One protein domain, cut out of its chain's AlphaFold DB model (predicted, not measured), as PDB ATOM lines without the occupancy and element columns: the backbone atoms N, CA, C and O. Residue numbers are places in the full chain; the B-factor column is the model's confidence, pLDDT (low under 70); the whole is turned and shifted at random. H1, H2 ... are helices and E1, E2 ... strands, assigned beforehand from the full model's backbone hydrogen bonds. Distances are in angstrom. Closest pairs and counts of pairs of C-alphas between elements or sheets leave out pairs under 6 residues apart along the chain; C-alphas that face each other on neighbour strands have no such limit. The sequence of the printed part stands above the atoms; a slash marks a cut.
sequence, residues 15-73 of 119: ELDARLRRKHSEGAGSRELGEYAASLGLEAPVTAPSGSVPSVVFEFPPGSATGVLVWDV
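AT A GLANCE: This is residues 15 to 73 of the 119 residues of an uncharacterized protein of Glycomyces terrestris (UniProt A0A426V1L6). A hairpin of two helices, H1 and H2, covers one face of a small two-stranded hairpin, E1 and E2, and runs crosswise over it. The loop between the strands sticks out at one end with residues 61 to 66, and the long link of residues 40 to 54 swings out toward the other end. The printed part has 59 residues with two named helices and two named strands, in the order H1, H2, E1, E2; the sheet, of order E1 - E2, is antiparallel. The class is mixed, helices and strands. The whole is compact, with a radius of gyration of the C-alphas of 11.5 A, and spans 36 by 24 by 19 A.

HOW THE PARTS SIT: E1, residues 55 to 59, and E2, residues 68 to 72, are antiparallel neighbours and a hairpin, with 142 degrees between their directions. Among their backbone pairs within hydrogen-bond range are N 57 and O 70, 2.9 A apart, and N 68 and O 59, 2.7 A apart. H2, residues 30 to 39, has 11 pairs of C-alphas within 8 A of E1, the closest being those of Arg 31 and Ser 55 at 4.6 A. Between H2 and E2 the closest C-alphas are those of Gly 34 and Trp 71, 7.7 A apart. H1, residues 15 to 25, and H2 touch and are a helical hairpin; their closest C-alphas, of Leu 20 and Leu 33, are 6.6 A apart. They run opposite ways at a shallow tilt of 33 degrees, only just short of steep. The closest C-alphas of H1 and E2 are those of Asp 17 and Leu 69, at 7.5 A. H1 and E1 are near each other, with 5 pairs of C-alphas within 10 A. In H1 and H2 every O i to N i+4 pair is within hydrogen-bond range.

IN THESE COORDINATES: E1 runs from Ser 55 to Glu 59 over 12.6 A, and E2 from Val 68 to Asp 72 over 12.0 A, ending at C-alpha 72 (12.968, -36.731, 24.035). H2 runs from Ser 30, C-alpha at (8.006, -43.218, 25.695), to Ser 39, 14.3 A. H1 runs from Glu 15, C-alpha at (16.550, -45.360, 42.650), to Ser 25, 15.2 A.

THE WHOLE: The two C-alphas farthest apart are those of Ser 50 and Gly 63, 35.8 A. The printed part has no cut. The link from H2 to E1, 15 residues, is long; E1 to E2 is short, and H1 to H2 is tight. Residues 61 to 66 stand free. The mean pLDDT of the printed part is 81.6; residues 46 to 53 and residue 73 are under 70.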
ATOM      1  N   GLU A  15      17.843 -44.803  42.246       89.69
ATOM      2  CA  GLU A  15      16.550 -45.360  42.650       89.69
ATOM      3  C   GLU A  15      15.443 -44.925  41.687       89.69
ATOM      4  O   GLU A  15      14.590 -45.739  41.315       89.69
ATOM      5  N   LEU A  16      15.463 -43.661  41.257       89.81
ATOM      6  CA  LEU A  16      14.518 -43.144  40.265       89.81
ATOM      7  C   LEU A  16      14.761 -43.760  38.881       89.81
ATOM      8  O   LEU A  16      13.804 -44.195  38.237       89.81
ATOM      9  N   ASP A  17      16.021 -43.889  38.462       88.06
ATOM     10  CA  ASP A  17      16.392 -44.559  37.208       88.06
ATOM     11  C   ASP A  17      15.937 -46.030  37.205       88.06
ATOM     12  O   ASP A  17      15.287 -46.481  36.258       88.06
ATOM     13  N   ALA A  18      16.154 -46.770  38.299       90.25
ATOM     14  CA  ALA A  18      15.685 -48.151  38.416       90.25
ATOM     15  C   ALA A  18      14.153 -48.270  38.323       90.25
ATOM     16  O   ALA A  18      13.643 -49.214  37.709       90.25
ATOM     17  N   ARG A  19      13.402 -47.319  38.897       91.44
ATOM     18  CA  ARG A  19      11.930 -47.286  38.798       91.44
ATOM     19  C   ARG A  19      11.462 -47.048  37.367       91.44
ATOM     20  O   ARG A  19      10.567 -47.754  36.906       91.44
ATOM     21  N   LEU A  20      12.078 -46.104  36.660       89.75
ATOM     22  CA  LEU A  20      11.756 -45.820  35.262       89.75
ATOM     23  C   LEU A  20      12.098 -47.010  34.357       89.75
ATOM     24  O   LEU A  20      11.269 -47.431  33.552       89.75
ATOM     25  N   ARG A  21      13.267 -47.635  34.544       89.88
ATOM     26  CA  ARG A  21      13.654 -48.852  33.804       89.88
ATOM     27  C   ARG A  21      12.712 -50.013  34.059       89.88
ATOM     28  O   ARG A  21      12.385 -50.749  33.131       89.88
ATOM     29  N   ARG A  22      12.264 -50.182  35.304       92.19
ATOM     30  CA  ARG A  22      11.255 -51.188  35.635       92.19
ATOM     31  C   ARG A  22       9.961 -50.910  34.874       92.19
ATOM     32  O   ARG A  22       9.450 -51.818  34.227       92.19
ATOM     33  N   LYS A  23       9.483 -49.666  34.886       90.94
ATOM     34  CA  LYS A  23       8.276 -49.263  34.157       90.94
ATOM     35  C   LYS A  23       8.408 -49.509  32.646       90.94
ATOM     36  O   LYS A  23       7.487 -50.035  32.032       90.94
ATOM     37  N   HIS A  24       9.579 -49.239  32.073       89.19
ATOM     38  CA  HIS A  24       9.889 -49.558  30.676       89.19
ATOM     39  C   HIS A  24       9.865 -51.074  30.418       89.19
ATOM     40  O   HIS A  24       9.257 -51.532  29.457       89.19
ATOM     41  N   SER A  25      10.451 -51.882  31.311       89.50
ATOM     42  CA  SER A  25      10.426 -53.351  31.196       89.50
ATOM     43  C   SER A  25       9.029 -53.965  31.353       89.50
ATOM     44  O   SER A  25       8.790 -55.073  30.883       89.50
ATOM     45  N   GLU A  26       8.103 -53.241  31.987       92.12
ATOM     46  CA  GLU A  26       6.682 -53.595  32.077       92.12
ATOM     47  C   GLU A  26       5.916 -53.278  30.773       92.12
ATOM     48  O   GLU A  26       4.743 -53.628  30.663       92.12
ATOM     49  N   GLY A  27       6.576 -52.667  29.780       88.06
ATOM     50  CA  GLY A  27       6.024 -52.360  28.460       88.06
ATOM     51  C   GLY A  27       5.554 -50.917  28.279       88.06
ATOM     52  O   GLY A  27       4.864 -50.643  27.303       88.06
ATOM     53  N   ALA A  28       5.894 -50.005  29.198       89.44
ATOM     54  CA  ALA A  28       5.508 -48.601  29.077       89.44
ATOM     55  C   ALA A  28       6.193 -47.926  27.879       89.44
ATOM     56  O   ALA A  28       7.415 -48.018  27.724       89.44
ATOM     57  N   GLY A  29       5.402 -47.221  27.068       85.75
ATOM     58  CA  GLY A  29       5.900 -46.428  25.944       85.75
ATOM     59  C   GLY A  29       6.572 -45.122  26.378       85.75
ATOM     60  O   GLY A  29       6.481 -44.704  27.535       85.75
ATOM     61  N   SER A  30       7.212 -44.431  25.432       86.12
ATOM     62  CA  SER A  30       8.006 -43.218  25.695       86.12
ATOM     63  C   SER A  30       7.214 -42.112  26.398       86.12
ATOM     64  O   SER A  30       7.697 -41.482  27.338       86.12
ATOM     65  N   ARG A  31       5.953 -41.920  25.995       84.06
ATOM     66  CA  ARG A  31       5.035 -40.960  26.618       84.06
ATOM     67  C   ARG A  31       4.662 -41.350  28.049       84.06
ATOM     68  O   ARG A  31       4.701 -40.514  28.943       84.06
ATOM     69  N   GLU A  32       4.340 -42.622  28.284       88.19
ATOM     70  CA  GLU A  32       3.985 -43.123  29.620       88.19
ATOM     71  C   GLU A  32       5.165 -43.036  30.593       88.19
ATOM     72  O   GLU A  32       4.981 -42.771  31.782       88.19
ATOM     73  N   LEU A  33       6.387 -43.245  30.100       89.75
ATOM     74  CA  LEU A  33       7.603 -43.037  30.882       89.75
ATOM     75  C   LEU A  33       7.803 -41.569  31.244       89.75
ATOM     76  O   LEU A  33       8.182 -41.285  32.380       89.75
ATOM     77  N   GLY A  34       7.500 -40.655  30.323       88.06
ATOM     78  CA  GLY A  34       7.494 -39.218  30.580       88.06
ATOM     79  C   GLY A  34       6.484 -38.802  31.646       88.06
ATOM     80  O   GLY A  34       6.834 -38.126  32.614       88.06
ATOM     81  N   GLU A  35       5.247 -39.287  31.535       87.62
ATOM     82  CA  GLU A  35       4.192 -39.069  32.536       87.62
ATOM     83  C   GLU A  35       4.590 -39.641  33.904       87.62
ATOM     84  O   GLU A  35       4.404 -39.000  34.945       87.62
ATOM     85  N   TYR A  36       5.190 -40.833  33.920       90.12
ATOM     86  CA  TYR A  36       5.655 -41.456  35.153       90.12
ATOM     87  C   TYR A  36       6.830 -40.691  35.773       90.12
ATOM     88  O   TYR A  36       6.823 -40.459  36.982       90.12
ATOM     89  N   ALA A  37       7.792 -40.231  34.973       89.31
ATOM     90  CA  ALA A  37       8.884 -39.378  35.432       89.31
ATOM     91  C   ALA A  37       8.357 -38.063  36.035       89.31
ATOM     92  O   ALA A  37       8.746 -37.709  37.151       89.31
ATOM     93  N   ALA A  38       7.389 -37.413  35.381       86.62
ATOM     94  CA  ALA A  38       6.721 -36.228  35.918       86.62
ATOM     95  C   ALA A  38       6.008 -36.517  37.252       86.62
ATOM     96  O   ALA A  38       6.102 -35.731  38.195       86.62
ATOM     97  N   SER A  39       5.363 -37.684  37.393       88.50
ATOM     98  CA  SER A  39       4.727 -38.104  38.657       88.50
ATOM     99  C   SER A  39       5.723 -38.319  39.809       88.50
ATOM    100  O   SER A  39       5.351 -38.213  40.978       88.50
ATOM    101  N   LEU A  40       6.991 -38.598  39.487       88.94
ATOM    102  CA  LEU A  40       8.093 -38.705  40.445       88.94
ATOM    103  C   LEU A  40       8.710 -37.337  40.789       88.94
ATOM    104  O   LEU A  40       9.614 -37.280  41.621       88.94
ATOM    105  N   GLY A  41       8.221 -36.250  40.182       86.56
ATOM    106  CA  GLY A  41       8.740 -34.894  40.354       86.56
ATOM    107  C   GLY A  41       9.977 -34.591  39.508       86.56
ATOM    108  O   GLY A  41      10.701 -33.652  39.826       86.56
ATOM    109  N   LEU A  42      10.248 -35.391  38.471       86.88
ATOM    110  CA  LEU A  42      11.306 -35.111  37.504       86.88
ATOM    111  C   LEU A  42      10.769 -34.181  36.419       86.88
ATOM    112  O   LEU A  42       9.683 -34.402  35.885       86.88
ATOM    113  N   GLU A  43      11.546 -33.160  36.079       81.81
ATOM    114  CA  GLU A  43      11.178 -32.161  35.080       81.81
ATOM    115  C   GLU A  43      12.136 -32.239  33.892       81.81
ATOM    116  O   GLU A  43      13.346 -32.428  34.059       81.81
ATOM    117  N   ALA A  44      11.596 -32.096  32.681       75.06
ATOM    118  CA  ALA A  44      12.422 -31.990  31.490       75.06
ATOM    119  C   ALA A  44      13.197 -30.658  31.496       75.06
ATOM    120  O   ALA A  44      12.654 -29.632  31.914       75.06
ATOM    121  N   PRO A  45      14.450 -30.642  31.003       71.06
ATOM    122  CA  PRO A  45      15.281 -29.439  30.979       71.06
ATOM    123  C   PRO A  45      14.719 -28.340  30.068       71.06
ATOM    124  O   PRO A  45      15.052 -27.168  30.240       71.06
ATOM    125  N   VAL A  46      13.857 -28.705  29.114       66.44
ATOM    126  CA  VAL A  46      13.183 -27.774  28.212       66.44
ATOM    127  C   VAL A  46      11.682 -27.894  28.436       66.44
ATOM    128  O   VAL A  46      11.103 -28.975  28.337       66.44
ATOM    129  N   THR A  47      11.039 -26.774  28.758       59.12
ATOM    130  CA  THR A  47       9.582 -26.707  28.846       59.12
ATOM    131  C   THR A  47       9.028 -26.793  27.429       59.12
ATOM    132  O   THR A  47       9.184 -25.846  26.659       59.12
ATOM    133  N   ALA A  48       8.407 -27.921  27.071       56.22
ATOM    134  CA  ALA A  48       7.715 -28.039  25.794       56.22
ATOM    135  C   ALA A  48       6.706 -26.879  25.665       56.22
ATOM    136  O   ALA A  48       5.958 -26.609  26.619       56.22
ATOM    137  N   PRO A  49       6.675 -26.154  24.533       51.84
ATOM    138  CA  PRO A  49       5.622 -25.184  24.305       51.84
ATOM    139  C   PRO A  49       4.276 -25.922  24.373       51.84
ATOM    140  O   PRO A  49       4.111 -27.007  23.821       51.84
ATOM    141  N   SER A  50       3.308 -25.343  25.085       52.84
ATOM    142  CA  SER A  50       1.918 -25.824  25.179       52.84
ATOM    143  C   SER A  50       1.672 -27.189  25.850       52.84
ATOM    144  O   SER A  50       0.982 -28.032  25.300       52.84
ATOM    145  N   GLY A  51       2.120 -27.388  27.097       55.84
ATOM    146  CA  GLY A  51       1.516 -28.392  28.001       55.84
ATOM    147  C   GLY A  51       1.634 -29.862  27.574       55.84
ATOM    148  O   GLY A  51       1.017 -30.725  28.201       55.84
ATOM    149  N   SER A  52       2.416 -30.148  26.533       62.78
ATOM    150  CA  SER A  52       2.755 -31.500  26.109       62.78
ATOM    151  C   SER A  52       3.649 -32.154  27.152       62.78
ATOM    152  O   SER A  52       4.613 -31.554  27.634       62.78
ATOM    153  N   VAL A  53       3.316 -33.392  27.517       66.56
ATOM    154  CA  VAL A  53       4.161 -34.180  28.411       66.56
ATOM    155  C   VAL A  53       5.418 -34.585  27.637       66.56
ATOM    156  O   VAL A  53       5.275 -35.179  26.568       66.56
ATOM    157  N   PRO A  54       6.625 -34.272  28.140       74.06
ATOM    158  CA  PRO A  54       7.867 -34.648  27.477       74.06
ATOM    159  C   PRO A  54       8.003 -36.172  27.434       74.06
ATOM    160  O   PRO A  54       7.791 -36.843  28.445       74.06
ATOM    161  N   SER A  55       8.347 -36.715  26.270       83.31
ATOM    162  CA  SER A  55       8.585 -38.148  26.089       83.31
ATOM    163  C   SER A  55       9.935 -38.550  26.691       83.31
ATOM    164  O   SER A  55      10.847 -37.736  26.814       83.31
ATOM    165  N   VAL A  56      10.071 -39.815  27.089       86.44
ATOM    166  CA  VAL A  56      11.335 -40.388  27.576       86.44
ATOM    167  C   VAL A  56      11.724 -41.568  26.707       86.44
ATOM    168  O   VAL A  56      10.946 -42.510  26.561       86.44
ATOM    169  N   VAL A  57      12.943 -41.554  26.182       85.75
ATOM    170  CA  VAL A  57      13.479 -42.625  25.337       85.75
ATOM    171  C   VAL A  57      14.707 -43.265  25.969       85.75
ATOM    172  O   VAL A  57      15.371 -42.697  26.839       85.75
ATOM    173  N   PHE A  58      14.980 -44.500  25.555       86.12
ATOM    174  CA  PHE A  58      16.141 -45.253  25.999       86.12
ATOM    175  C   PHE A  58      17.250 -45.153  24.953       86.12
ATOM    176  O   PHE A  58      17.139 -45.727  23.870       86.12
ATOM    177  N   GLU A  59      18.333 -44.460  25.286       83.06
ATOM    178  CA  GLU A  59      19.474 -44.260  24.397       83.06
ATOM    179  C   GLU A  59      20.696 -45.057  24.841       83.06
ATOM    180  O   GLU A  59      20.934 -45.265  26.029       83.06
ATOM    181  N   PHE A  60      21.519 -45.476  23.882       82.19
ATOM    182  CA  PHE A  60      22.812 -46.104  24.144       82.19
ATOM    183  C   PHE A  60      23.932 -45.151  23.723       82.19
ATOM    184  O   PHE A  60      24.239 -45.068  22.532       82.19
ATOM    185  N   PRO A  61      24.571 -44.446  24.676       78.12
ATOM    186  CA  PRO A  61      25.668 -43.548  24.357       78.12
ATOM    187  C   PRO A  61      26.801 -44.299  23.647       78.12
ATOM    188  O   PRO A  61      27.068 -45.464  23.972       78.12
ATOM    189  N   PRO A  62      27.518 -43.651  22.714       76.50
ATOM    190  CA  PRO A  62      28.611 -44.293  22.000       76.50
ATOM    191  C   PRO A  62      29.680 -44.784  22.984       76.50
ATOM    192  O   PRO A  62      30.221 -44.018  23.779       76.50
ATOM    193  N   GLY A  63      29.986 -46.082  22.927       77.31
ATOM    194  CA  GLY A  63      30.963 -46.724  23.813       77.31
ATOM    195  C   GLY A  63      30.414 -47.197  25.164       77.31
ATOM    196  O   GLY A  63      31.177 -47.766  25.945       77.31
ATOM    197  N   SER A  64      29.115 -47.030  25.431       76.62
ATOM    198  CA  SER A  64      28.466 -47.518  26.652       76.62
ATOM    199  C   SER A  64      27.715 -48.827  26.413       76.62
ATOM    200  O   SER A  64      26.870 -48.932  25.530       76.62
ATOM    201  N   ALA A  65      27.974 -49.828  27.258       79.12
ATOM    202  CA  ALA A  65      27.192 -51.071  27.297       79.12
ATOM    203  C   ALA A  65      25.861 -50.918  28.059       79.12
ATOM    204  O   ALA A  65      25.018 -51.813  28.046       79.12
ATOM    205  N   THR A  66      25.680 -49.792  28.750       78.62
ATOM    206  CA  THR A  66      24.489 -49.476  29.532       78.62
ATOM    207  C   THR A  66      23.788 -48.300  28.876       78.62
ATOM    208  O   THR A  66      24.356 -47.214  28.803       78.62
ATOM    209  N   GLY A  67      22.565 -48.525  28.396       82.25
ATOM    210  CA  GLY A  67      21.732 -47.431  27.915       82.25
ATOM    211  C   GLY A  67      21.174 -46.601  29.067       82.25
ATOM    212  O   GLY A  67      21.121 -47.065  30.214       82.25
ATOM    213  N   VAL A  68      20.788 -45.374  28.767       85.69
ATOM    214  CA  VAL A  68      20.300 -44.360  29.698       85.69
ATOM    215  C   VAL A  68      18.943 -43.847  29.241       85.69
ATOM    216  O   VAL A  68      18.611 -43.907  28.062       85.69
ATOM    217  N   LEU A  69      18.150 -43.366  30.192       87.31
ATOM    218  CA  LEU A  69      16.872 -42.732  29.903       87.31
ATOM    219  C   LEU A  69      17.099 -41.235  29.716       87.31
ATOM    220  O   LEU A  69      17.641 -40.579  30.613       87.31
ATOM    221  N   VAL A  70      16.673 -40.711  28.574       88.62
ATOM    222  CA  VAL A  70      16.781 -39.290  28.231       88.62
ATOM    223  C   VAL A  70      15.413 -38.719  27.887       88.62
ATOM    224  O   VAL A  70      14.526 -39.435  27.419       88.62
ATOM    225  N   TRP A  71      15.242 -37.430  28.152       86.81
ATOM    226  CA  TRP A  71      14.098 -36.670  27.674       86.81
ATOM    227  C   TRP A  71      14.207 -36.490  26.162       86.81
ATOM    228  O   TRP A  71      15.193 -35.944  25.669       86.81
ATOM    229  N   ASP A  72      13.177 -36.938  25.460       81.50
ATOM    230  CA  ASP A  72      12.968 -36.731  24.035       81.50
ATOM    231  C   ASP A  72      12.281 -35.373  23.866       81.50
ATOM    232  O   ASP A  72      11.066 -35.228  24.047       81.50
ATOM    233  N   VAL A  73      13.104 -34.340  23.691       68.19
ATOM    234  CA  VAL A  73      12.656 -32.961  23.498       68.19
ATOM    235  C   VAL A  73      12.757 -32.664  22.004       68.19
ATOM    236  O   VAL A  73      13.874 -32.718  21.494       68.19
TER     237      VAL A  73